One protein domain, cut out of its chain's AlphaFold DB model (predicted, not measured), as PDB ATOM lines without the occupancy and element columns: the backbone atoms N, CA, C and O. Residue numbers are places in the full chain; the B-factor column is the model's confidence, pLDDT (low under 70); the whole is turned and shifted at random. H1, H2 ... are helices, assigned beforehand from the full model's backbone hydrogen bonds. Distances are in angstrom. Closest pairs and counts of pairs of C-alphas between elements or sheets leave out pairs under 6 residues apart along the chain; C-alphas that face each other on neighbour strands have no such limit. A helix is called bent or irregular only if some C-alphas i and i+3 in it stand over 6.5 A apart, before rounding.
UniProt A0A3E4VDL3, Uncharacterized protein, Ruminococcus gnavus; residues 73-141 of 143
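AT A GLANCE: This is residues 73 to 141 of the 143 residues of an uncharacterized protein of Ruminococcus gnavus (UniProt A0A3E4VDL3). Two long helices, H1 and the strongly bent H2, run out and back as a loose, elongated pair: the arm H2a comes back beside the later part of H1 without clearly touching it, and the arm H2b then crosses H1 near Val 80. The short helix H3 folds back at the end where H1 begins and packs on H1 residues 76 to 79. The printed part has 69 residues with three named helices, H1, H2 and H3 in that order, and no named strand; its class is all helix. The whole is a rod, loose, with a radius of gyration of the C-alphas of 14.1 A and spans of 44 by 20 by 17 A.

HOW THE PARTS SIT: Begin at Trp 73, where H1, residues 73 to 98, sets out; it has a kink of 45 degrees near residue 80. A tight link of 5 residues leads to H2, residues 104 to 127, which by its hydrogen bonds was assigned as one helix but is bent: C-alphas 111 and 114 are 6.8 A apart. Its arms, H2a at residues 104 to 111 and H2b at residues 114 to 127, stand at a steep tilt of 64 degrees. H2a is close to H1 but not clearly touching: the closest C-alphas, of Val 95 and Pro 105, are 7.5 A apart, at a shallow tilt of 10 degrees, opposite ways. H2b touches H1 with H1 residues 79 to 84 alone; look at the C-alphas of Val 80 and Cys 117, the closest, 5.7 A apart. These two run opposite ways at a steep tilt of 65 degrees. Go on to H3, residues 134 to 140, which touches H1 at H1 residues 76 to 79 alone, about perpendicular at 82 degrees; the closest C-alphas, of Ile 79 and Ser 140, are 6.1 A apart. H3 is close to H2b but not clearly touching, with the C-alphas of Trp 125 and Trp 136 the closest at 7.4 A. H2a and H3 are apart. In H2b and H3 every O i to N i+4 pair is within hydrogen-bond range; in H1 it is 19 of 22 and in H2a 3 of 4.

IN THESE COORDINATES: Find C-alpha 73 at (201.312, 156.538, 207.836); from there H1 runs 34.9 A to C-alpha 98 at (186.699, 163.149, 176.895). It is irregular, with C-alphas 75 and 78 8.0 A apart. H2a covers 11.4 A and H2b 20.0 A. H3 spans 9.9 A and ends at C-alpha 140, (209.783, 157.255, 200.134).

THE WHOLE: The C-alphas farthest apart, of Ser 100 and Gln 132, are 43.7 A from each other. The printed part has no cut, and the link from H2 to H3, 6 residues, is short. Mean pLDDT of the printed part is 70.6; look for values under 70 at residues 73 to 82, 99 to 103, 125 and 128 to 141.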
ATOM      1  N   TRP A  73     201.821 156.256 209.177       57.59
ATOM      2  CA  TRP A  73     201.312 156.538 207.836       57.59
ATOM      3  C   TRP A  73     201.469 158.008 207.397       57.59
ATOM      4  O   TRP A  73     201.615 158.266 206.205       57.59
ATOM      5  N   GLN A  74     201.507 158.973 208.326       55.81
ATOM      6  CA  GLN A  74     201.726 160.399 208.026       55.81
ATOM      7  C   GLN A  74     203.172 160.695 207.620       55.81
ATOM      8  O   GLN A  74     203.419 161.686 206.937       55.81
ATOM      9  N   LYS A  75     204.123 159.829 207.992       60.03
ATOM     10  CA  LYS A  75     205.546 159.946 207.628       60.03
ATOM     11  C   LYS A  75     205.805 159.628 206.150       60.03
ATOM     12  O   LYS A  75     206.799 160.081 205.593       60.03
ATOM     13  N   HIS A  76     204.873 158.931 205.495       63.59
ATOM     14  CA  HIS A  76     204.890 158.653 204.054       63.59
ATOM     15  C   HIS A  76     204.150 159.733 203.238       63.59
ATOM     16  O   HIS A  76     203.630 159.458 202.156       63.59
ATOM     17  N   THR A  77     204.105 160.974 203.740       62.91
ATOM     18  CA  THR A  77     203.402 162.118 203.125       62.91
ATOM     19  C   THR A  77     203.830 162.355 201.681       62.91
ATOM     20  O   THR A  77     203.003 162.713 200.853       62.91
ATOM     21  N   PHE A  78     205.101 162.101 201.358       65.06
ATOM     22  CA  PHE A  78     205.617 162.226 199.997       65.06
ATOM     23  C   PHE A  78     204.950 161.243 199.021       65.06
ATOM     24  O   PHE A  78     204.518 161.653 197.948       65.06
ATOM     25  N   ILE A  79     204.780 159.972 199.409       65.88
ATOM     26  CA  ILE A  79     204.106 158.966 198.570       65.88
ATOM     27  C   ILE A  79     202.622 159.311 198.414       65.88
ATOM     28  O   ILE A  79     202.085 159.241 197.306       65.88
ATOM     29  N   VAL A  80     201.971 159.755 199.494       69.12
ATOM     30  CA  VAL A  80     200.567 160.198 199.462       69.12
ATOM     31  C   VAL A  80     200.398 161.394 198.519       69.12
ATOM     32  O   VAL A  80     199.493 161.396 197.685       69.12
ATOM     33  N   TYR A  81     201.304 162.373 198.583       67.94
ATOM     34  CA  TYR A  81     201.272 163.564 197.735       67.94
ATOM     35  C   TYR A  81     201.574 163.248 196.267       67.94
ATOM     36  O   TYR A  81     200.892 163.745 195.369       67.94
ATOM     37  N   MET A  82     202.555 162.379 196.007       66.31
ATOM     38  CA  MET A  82     202.869 161.912 194.657       66.31
ATOM     39  C   MET A  82     201.674 161.177 194.043       66.31
ATOM     40  O   MET A  82     201.285 161.481 192.919       66.31
ATOM     41  N   THR A  83     201.039 160.279 194.800       73.56
ATOM     42  CA  THR A  83     199.837 159.550 194.365       73.56
ATOM     43  C   THR A  83     198.678 160.505 194.080       73.56
ATOM     44  O   THR A  83     198.045 160.404 193.030       73.56
ATOM     45  N   HIS A  84     198.436 161.475 194.968       77.38
ATOM     46  CA  HIS A  84     197.427 162.520 194.773       77.38
ATOM     47  C   HIS A  84     197.658 163.286 193.467       77.38
ATOM     48  O   HIS A  84     196.756 163.399 192.636       77.38
ATOM     49  N   PHE A  85     198.881 163.779 193.255       74.44
ATOM     50  CA  PHE A  85     199.226 164.538 192.058       74.44
ATOM     51  C   PHE A  85     199.062 163.708 190.780       74.44
ATOM     52  O   PHE A  85     198.540 164.213 189.788       74.44
ATOM     53  N   LEU A  86     199.467 162.438 190.801       79.12
ATOM     54  CA  LEU A  86     199.377 161.540 189.648       79.12
ATOM     55  C   LEU A  86     197.915 161.274 189.259       79.12
ATOM     56  O   LEU A  86     197.578 161.353 188.079       79.12
ATOM     57  N   ILE A  87     197.041 161.055 190.247       78.44
ATOM     58  CA  ILE A  87     195.600 160.858 190.034       78.44
ATOM     59  C   ILE A  87     194.946 162.137 189.512       78.44
ATOM     60  O   ILE A  87     194.296 162.096 188.470       78.44
ATOM     61  N   VAL A  88     195.139 163.278 190.187       77.88
ATOM     62  CA  VAL A  88     194.535 164.561 189.778       77.88
ATOM     63  C   VAL A  88     194.998 164.955 188.383       77.88
ATOM     64  O   VAL A  88     194.187 165.338 187.543       77.88
ATOM     65  N   ARG A  89     196.299 164.837 188.100       77.81
ATOM     66  CA  ARG A  89     196.853 165.179 186.788       77.81
ATOM     67  C   ARG A  89     196.369 164.219 185.707       77.81
ATOM     68  O   ARG A  89     195.975 164.682 184.641       77.81
ATOM     69  N   GLY A  90     196.369 162.915 185.980       78.44
ATOM     70  CA  GLY A  90     195.870 161.902 185.049       78.44
ATOM     71  C   GLY A  90     194.396 162.117 184.720       78.44
ATOM     72  O   GLY A  90     194.018 162.152 183.549       78.44
ATOM     73  N   MET A  91     193.573 162.362 185.738       76.69
ATOM     74  CA  MET A  91     192.160 162.656 185.542       76.69
ATOM     75  C   MET A  91     191.917 163.991 184.853       76.69
ATOM     76  O   MET A  91     191.073 164.034 183.973       76.69
ATOM     77  N   ASN A  92     192.663 165.051 185.158       76.81
ATOM     78  CA  ASN A  92     192.524 166.314 184.432       76.81
ATOM     79  C   ASN A  92     192.825 166.150 182.936       76.81
ATOM     80  O   ASN A  92     192.104 166.706 182.113       76.81
ATOM     81  N   VAL A  93     193.830 165.344 182.571       77.69
ATOM     82  CA  VAL A  93     194.116 165.023 181.163       77.69
ATOM     83  C   VAL A  93     192.966 164.228 180.538       77.69
ATOM     84  O   VAL A  93     192.494 164.590 179.462       77.69
ATOM     85  N   LEU A  94     192.470 163.188 181.214       78.44
ATOM     86  CA  LEU A  94     191.361 162.363 180.717       78.44
ATOM     87  C   LEU A  94     190.062 163.163 180.577       78.44
ATOM     88  O   LEU A  94     189.427 163.116 179.528       78.44
ATOM     89  N   VAL A  95     189.697 163.943 181.592       75.44
ATOM     90  CA  VAL A  95     188.526 164.820 181.562       75.44
ATOM     91  C   VAL A  95     188.691 165.830 180.438       75.44
ATOM     92  O   VAL A  95     187.833 165.865 179.576       75.44
ATOM     93  N   SER A  96     189.821 166.537 180.324       72.00
ATOM     94  CA  SER A  96     190.013 167.512 179.236       72.00
ATOM     95  C   SER A  96     189.884 166.921 177.824       72.00
ATOM     96  O   SER A  96     189.535 167.642 176.891       72.00
ATOM     97  N   LYS A  97     190.145 165.616 177.664       75.12
ATOM     98  CA  LYS A  97     190.086 164.915 176.379       75.12
ATOM     99  C   LYS A  97     188.703 164.337 176.063       75.12
ATOM    100  O   LYS A  97     188.342 164.277 174.893       75.12
ATOM    101  N   TYR A  98     187.956 163.894 177.076       73.88
ATOM    102  CA  TYR A  98     186.699 163.149 176.895       73.88
ATOM    103  C   TYR A  98     185.448 163.863 177.429       73.88
ATOM    104  O   TYR A  98     184.339 163.537 177.020       73.88
ATOM    105  N   LEU A  99     185.609 164.829 178.327       64.94
ATOM    106  CA  LEU A  99     184.540 165.590 178.964       64.94
ATOM    107  C   LEU A  99     184.868 167.084 178.881       64.94
ATOM    108  O   LEU A  99     185.749 167.590 179.573       64.94
ATOM    109  N   SER A 100     184.123 167.815 178.053       59.47
ATOM    110  CA  SER A 100     184.167 169.280 178.030       59.47
ATOM    111  C   SER A 100     184.045 169.832 179.455       59.47
ATOM    112  O   SER A 100     183.233 169.331 180.230       59.47
ATOM    113  N   ALA A 101     184.891 170.815 179.788       59.44
ATOM    114  CA  ALA A 101     185.146 171.365 181.123       59.44
ATOM    115  C   ALA A 101     183.933 171.325 182.074       59.44
ATOM    116  O   ALA A 101     183.140 172.258 182.153       59.44
ATOM    117  N   SER A 102     183.806 170.223 182.811       65.06
ATOM    118  CA  SER A 102     182.750 170.005 183.795       65.06
ATOM    119  C   SER A 102     183.368 170.059 185.185       65.06
ATOM    120  O   SER A 102     184.437 169.495 185.410       65.06
ATOM    121  N   MET A 103     182.715 170.742 186.129       69.19
ATOM    122  CA  MET A 103     183.165 170.815 187.529       69.19
ATOM    123  C   MET A 103     182.931 169.505 188.300       69.19
ATOM    124  O   MET A 103     183.582 169.255 189.315       69.19
ATOM    125  N   TRP A 104     182.028 168.648 187.817       73.94
ATOM    126  CA  TRP A 104     181.602 167.425 188.502       73.94
ATOM    127  C   TRP A 104     182.717 166.399 188.760       73.94
ATOM    128  O   TRP A 104     182.805 165.904 189.887       73.94
ATOM    129  N   PRO A 105     183.615 166.099 187.800       74.00
ATOM    130  CA  PRO A 105     184.737 165.197 188.036       74.00
ATOM    131  C   PRO A 105     185.676 165.698 189.138       74.00
ATOM    132  O   PRO A 105     186.203 164.888 189.895       74.00
ATOM    133  N   GLY A 106     185.852 167.019 189.262       72.06
ATOM    134  CA  GLY A 106     186.683 167.629 190.303       72.06
ATOM    135  C   GLY A 106     186.086 167.474 191.703       72.06
ATOM    136  O   GLY A 106     186.804 167.130 192.640       72.06
ATOM    137  N   ILE A 107     184.768 167.657 191.839       78.25
ATOM    138  CA  ILE A 107     184.058 167.476 193.117       78.25
ATOM    139  C   ILE A 107     184.091 166.006 193.552       78.25
ATOM    140  O   ILE A 107     184.395 165.713 194.706       78.25
ATOM    141  N   LEU A 108     183.837 165.070 192.633       80.81
ATOM    142  CA  LEU A 108     183.937 163.634 192.919       80.81
ATOM    143  C   LEU A 108     185.345 163.244 193.368       80.81
ATOM    144  O   LEU A 108     185.510 162.549 194.372       80.81
ATOM    145  N   LEU A 109     186.359 163.738 192.656       78.00
ATOM    146  CA  LEU A 109     187.756 163.534 193.010       78.00
ATOM    147  C   LEU A 109     188.078 164.054 194.404       78.00
ATOM    148  O   LEU A 109     188.773 163.359 195.130       78.00
ATOM    149  N   PHE A 110     187.574 165.222 194.800       75.88
ATOM    150  CA  PHE A 110     187.863 165.804 196.112       75.88
ATOM    151  C   PHE A 110     187.490 164.866 197.271       75.88
ATOM    152  O   PHE A 110     188.262 164.721 198.219       75.88
ATOM    153  N   PHE A 111     186.352 164.174 197.172       79.38
ATOM    154  CA  PHE A 111     185.919 163.218 198.195       79.38
ATOM    155  C   PHE A 111     186.596 161.846 198.072       79.38
ATOM    156  O   PHE A 111     186.895 161.214 199.085       79.38
ATOM    157  N   LEU A 112     186.860 161.379 196.848       79.94
ATOM    158  CA  LEU A 112     187.448 160.057 196.598       79.94
ATOM    159  C   LEU A 112     188.975 160.022 196.748       79.94
ATOM    160  O   LEU A 112     189.522 158.993 197.143       79.94
ATOM    161  N   LEU A 113     189.671 161.124 196.457       78.31
ATOM    162  CA  LEU A 113     191.134 161.215 196.462       78.31
ATOM    163  C   LEU A 113     191.767 160.775 197.774       78.31
ATOM    164  O   LEU A 113     192.683 159.960 197.704       78.31
ATOM    165  N   PRO A 114     191.319 161.245 198.955       73.88
ATOM    166  CA  PRO A 114     191.913 160.820 200.215       73.88
ATOM    167  C   PRO A 114     191.877 159.296 200.347       73.88
ATOM    168  O   PRO A 114     192.907 158.666 200.582       73.88
ATOM    169  N   VAL A 115     190.714 158.689 200.089       80.50
ATOM    170  CA  VAL A 115     190.510 157.236 200.174       80.50
ATOM    171  C   VAL A 115     191.388 156.494 199.163       80.50
ATOM    172  O   VAL A 115     192.064 155.533 199.530       80.50
ATOM    173  N   LEU A 116     191.438 156.958 197.911       79.81
ATOM    174  CA  LEU A 116     192.244 156.348 196.849       79.81
ATOM    175  C   LEU A 116     193.746 156.453 197.126       79.81
ATOM    176  O   LEU A 116     194.469 155.470 196.969       79.81
ATOM    177  N   CYS A 117     194.222 157.613 197.577       77.06
ATOM    178  CA  CYS A 117     195.621 157.813 197.942       77.06
ATOM    179  C   CYS A 117     196.037 156.870 199.076       77.06
ATOM    180  O   CYS A 117     197.109 156.268 198.998       77.06
ATOM    181  N   PHE A 118     195.190 156.677 200.093       74.25
ATOM    182  CA  PHE A 118     195.466 155.731 201.179       74.25
ATOM    183  C   PHE A 118     195.420 154.269 200.718       74.25
ATOM    184  O   PHE A 118     196.321 153.490 201.047       74.25
ATOM    185  N   ALA A 119     194.418 153.893 199.923       78.94
ATOM    186  CA  ALA A 119     194.289 152.540 199.388       78.94
ATOM    187  C   ALA A 119     195.492 152.166 198.509       78.94
ATOM    188  O   ALA A 119     196.114 151.126 198.717       78.94
ATOM    189  N   LEU A 120     195.891 153.046 197.590       76.50
ATOM    190  CA  LEU A 120     197.035 152.808 196.712       76.50
ATOM    191  C   LEU A 120     198.353 152.808 197.482       76.50
ATOM    192  O   LEU A 120     199.159 151.907 197.278       76.50
ATOM    193  N   THR A 121     198.562 153.744 198.412       72.56
ATOM    194  CA  THR A 121     199.792 153.774 199.224       72.56
ATOM    195  C   THR A 121     199.930 152.502 200.066       72.56
ATOM    196  O   THR A 121     201.017 151.929 200.152       72.56
ATOM    197  N   SER A 122     198.831 152.008 200.646       72.12
ATOM    198  CA  SER A 122     198.834 150.758 201.420       72.12
ATOM    199  C   SER A 122     199.034 149.513 200.547       72.12
ATOM    200  O   SER A 122     199.750 148.592 200.951       72.12
ATOM    201  N   LEU A 123     198.477 149.494 199.332       75.62
ATOM    202  CA  LEU A 123     198.710 148.434 198.354       75.62
ATOM    203  C   LEU A 123     200.173 148.419 197.889       75.62
ATOM    204  O   LEU A 123     200.811 147.368 197.922       75.62
ATOM    205  N   PHE A 124     200.729 149.579 197.536       71.25
ATOM    206  CA  PHE A 124     202.139 149.724 197.173       71.25
ATOM    207  C   PHE A 124     203.060 149.284 198.309       71.25
ATOM    208  O   PHE A 124     204.026 148.569 198.062       71.25
ATOM    209  N   TRP A 125     202.737 149.622 199.558       68.88
ATOM    210  CA  TRP A 125     203.502 149.157 200.715       68.88
ATOM    211  C   TRP A 125     203.499 147.625 200.844       68.88
ATOM    212  O   TRP A 125     204.540 147.022 201.123       68.88
ATOM    213  N   ARG A 126     202.353 146.974 200.594       71.88
ATOM    214  CA  ARG A 126     202.246 145.504 200.592       71.88
ATOM    215  C   ARG A 126     203.042 144.873 199.450       71.88
ATOM    216  O   ARG A 126     203.778 143.920 199.696       71.88
ATOM    217  N   ILE A 127     202.924 145.412 198.237       76.31
ATOM    218  CA  ILE A 127     203.608 144.898 197.037       76.31
ATOM    219  C   ILE A 127     205.125 145.086 197.151       76.31
ATOM    220  O   ILE A 127     205.894 144.184 196.834       76.31
ATOM    221  N   CYS A 128     205.580 146.227 197.668       64.81
ATOM    222  CA  CYS A 128     206.997 146.544 197.830       64.81
ATOM    223  C   CYS A 128     207.642 145.923 199.086       64.81
ATOM    224  O   CYS A 128     208.658 146.424 199.571       64.81
ATOM    225  N   GLY A 129     207.083 144.836 199.623       64.69
ATOM    226  CA  GLY A 129     207.724 144.057 200.685       64.69
ATOM    227  C   GLY A 129     207.786 144.776 202.033       64.69
ATOM    228  O   GLY A 129     208.813 144.730 202.709       64.69
ATOM    229  N   LYS A 130     206.703 145.462 202.425       65.38
ATOM    230  CA  LYS A 130     206.563 146.126 203.737       65.38
ATOM    231  C   LYS A 130     207.649 147.173 204.026       65.38
ATOM    232  O   LYS A 130     208.027 147.389 205.174       65.38
ATOM    233  N   GLY A 131     208.149 147.830 202.983       59.91
ATOM    234  CA  GLY A 131     209.101 148.935 203.096       59.91
ATOM    235  C   GLY A 131     210.582 148.553 203.061       59.91
ATOM    236  O   GLY A 131     211.437 149.430 203.170       59.91
ATOM    237  N   GLN A 132     210.912 147.273 202.869       57.44
ATOM    238  CA  GLN A 132     212.309 146.844 202.732       57.44
ATOM    239  C   GLN A 132     212.848 146.904 201.300       57.44
ATOM    240  O   GLN A 132     214.068 146.885 201.122       57.44
ATOM    241  N   SER A 133     211.987 147.004 200.280       64.00
ATOM    242  CA  SER A 133     212.464 147.044 198.898       64.00
ATOM    243  C   SER A 133     213.206 148.344 198.582       64.00
ATOM    244  O   SER A 133     212.858 149.431 199.050       64.00
ATOM    245  N   PHE A 134     214.223 148.228 197.729       61.22
ATOM    246  CA  PHE A 134     214.958 149.368 197.183       61.22
ATOM    247  C   PHE A 134     214.021 150.377 196.501       61.22
ATOM    248  O   PHE A 134     214.172 151.580 196.685       61.22
ATOM    249  N   VAL A 135     212.997 149.887 195.795       65.00
ATOM    250  CA  VAL A 135     211.979 150.716 195.131       65.00
ATOM    251  C   VAL A 135     211.178 151.527 196.150       65.00
ATOM    252  O   VAL A 135     210.969 152.720 195.949       65.00
ATOM    253  N   TRP A 136     210.786 150.932 197.281       65.62
ATOM    254  CA  TRP A 136     210.093 151.669 198.339       65.62
ATOM    255  C   TRP A 136     210.987 152.727 198.976       65.62
ATOM    256  O   TRP A 136     210.549 153.858 199.163       65.62
ATOM    257  N   LYS A 137     212.247 152.396 199.274       63.69
ATOM    258  CA  LYS A 137     213.217 153.353 199.828       63.69
ATOM    259  C   LYS A 137     213.499 154.501 198.860       63.69
ATOM    260  O   LYS A 137     213.539 155.650 199.276       63.69
ATOM    261  N   MET A 138     213.606 154.227 197.564       65.25
ATOM    262  CA  MET A 138     213.769 155.266 196.548       65.25
ATOM    263  C   MET A 138     212.541 156.189 196.478       65.25
ATOM    264  O   MET A 138     212.689 157.407 196.457       65.25
ATOM    265  N   LEU A 139     211.329 155.623 196.496       61.34
ATOM    266  CA  LEU A 139     210.076 156.380 196.382       61.34
ATOM    267  C   LEU A 139     209.677 157.128 197.660       61.34
ATOM    268  O   LEU A 139     209.017 158.157 197.582       61.34
ATOM    269  N   SER A 140     210.055 156.628 198.832       59.19
ATOM    270  CA  SER A 140     209.783 157.255 200.134       59.19
ATOM    271  C   SER A 140     210.801 158.330 200.523       59.19
ATOM    272  O   SER A 140     210.607 159.008 201.532       59.19
ATOM    273  N   GLY A 141     211.882 158.499 199.750       57.22
ATOM    274  CA  GLY A 141     212.999 159.366 200.133       57.22
ATOM    275  C   GLY A 141     213.841 158.775 201.269       57.22
ATOM    276  O   GLY A 141     214.333 159.509 202.122       57.22
TER     277      GLY A 141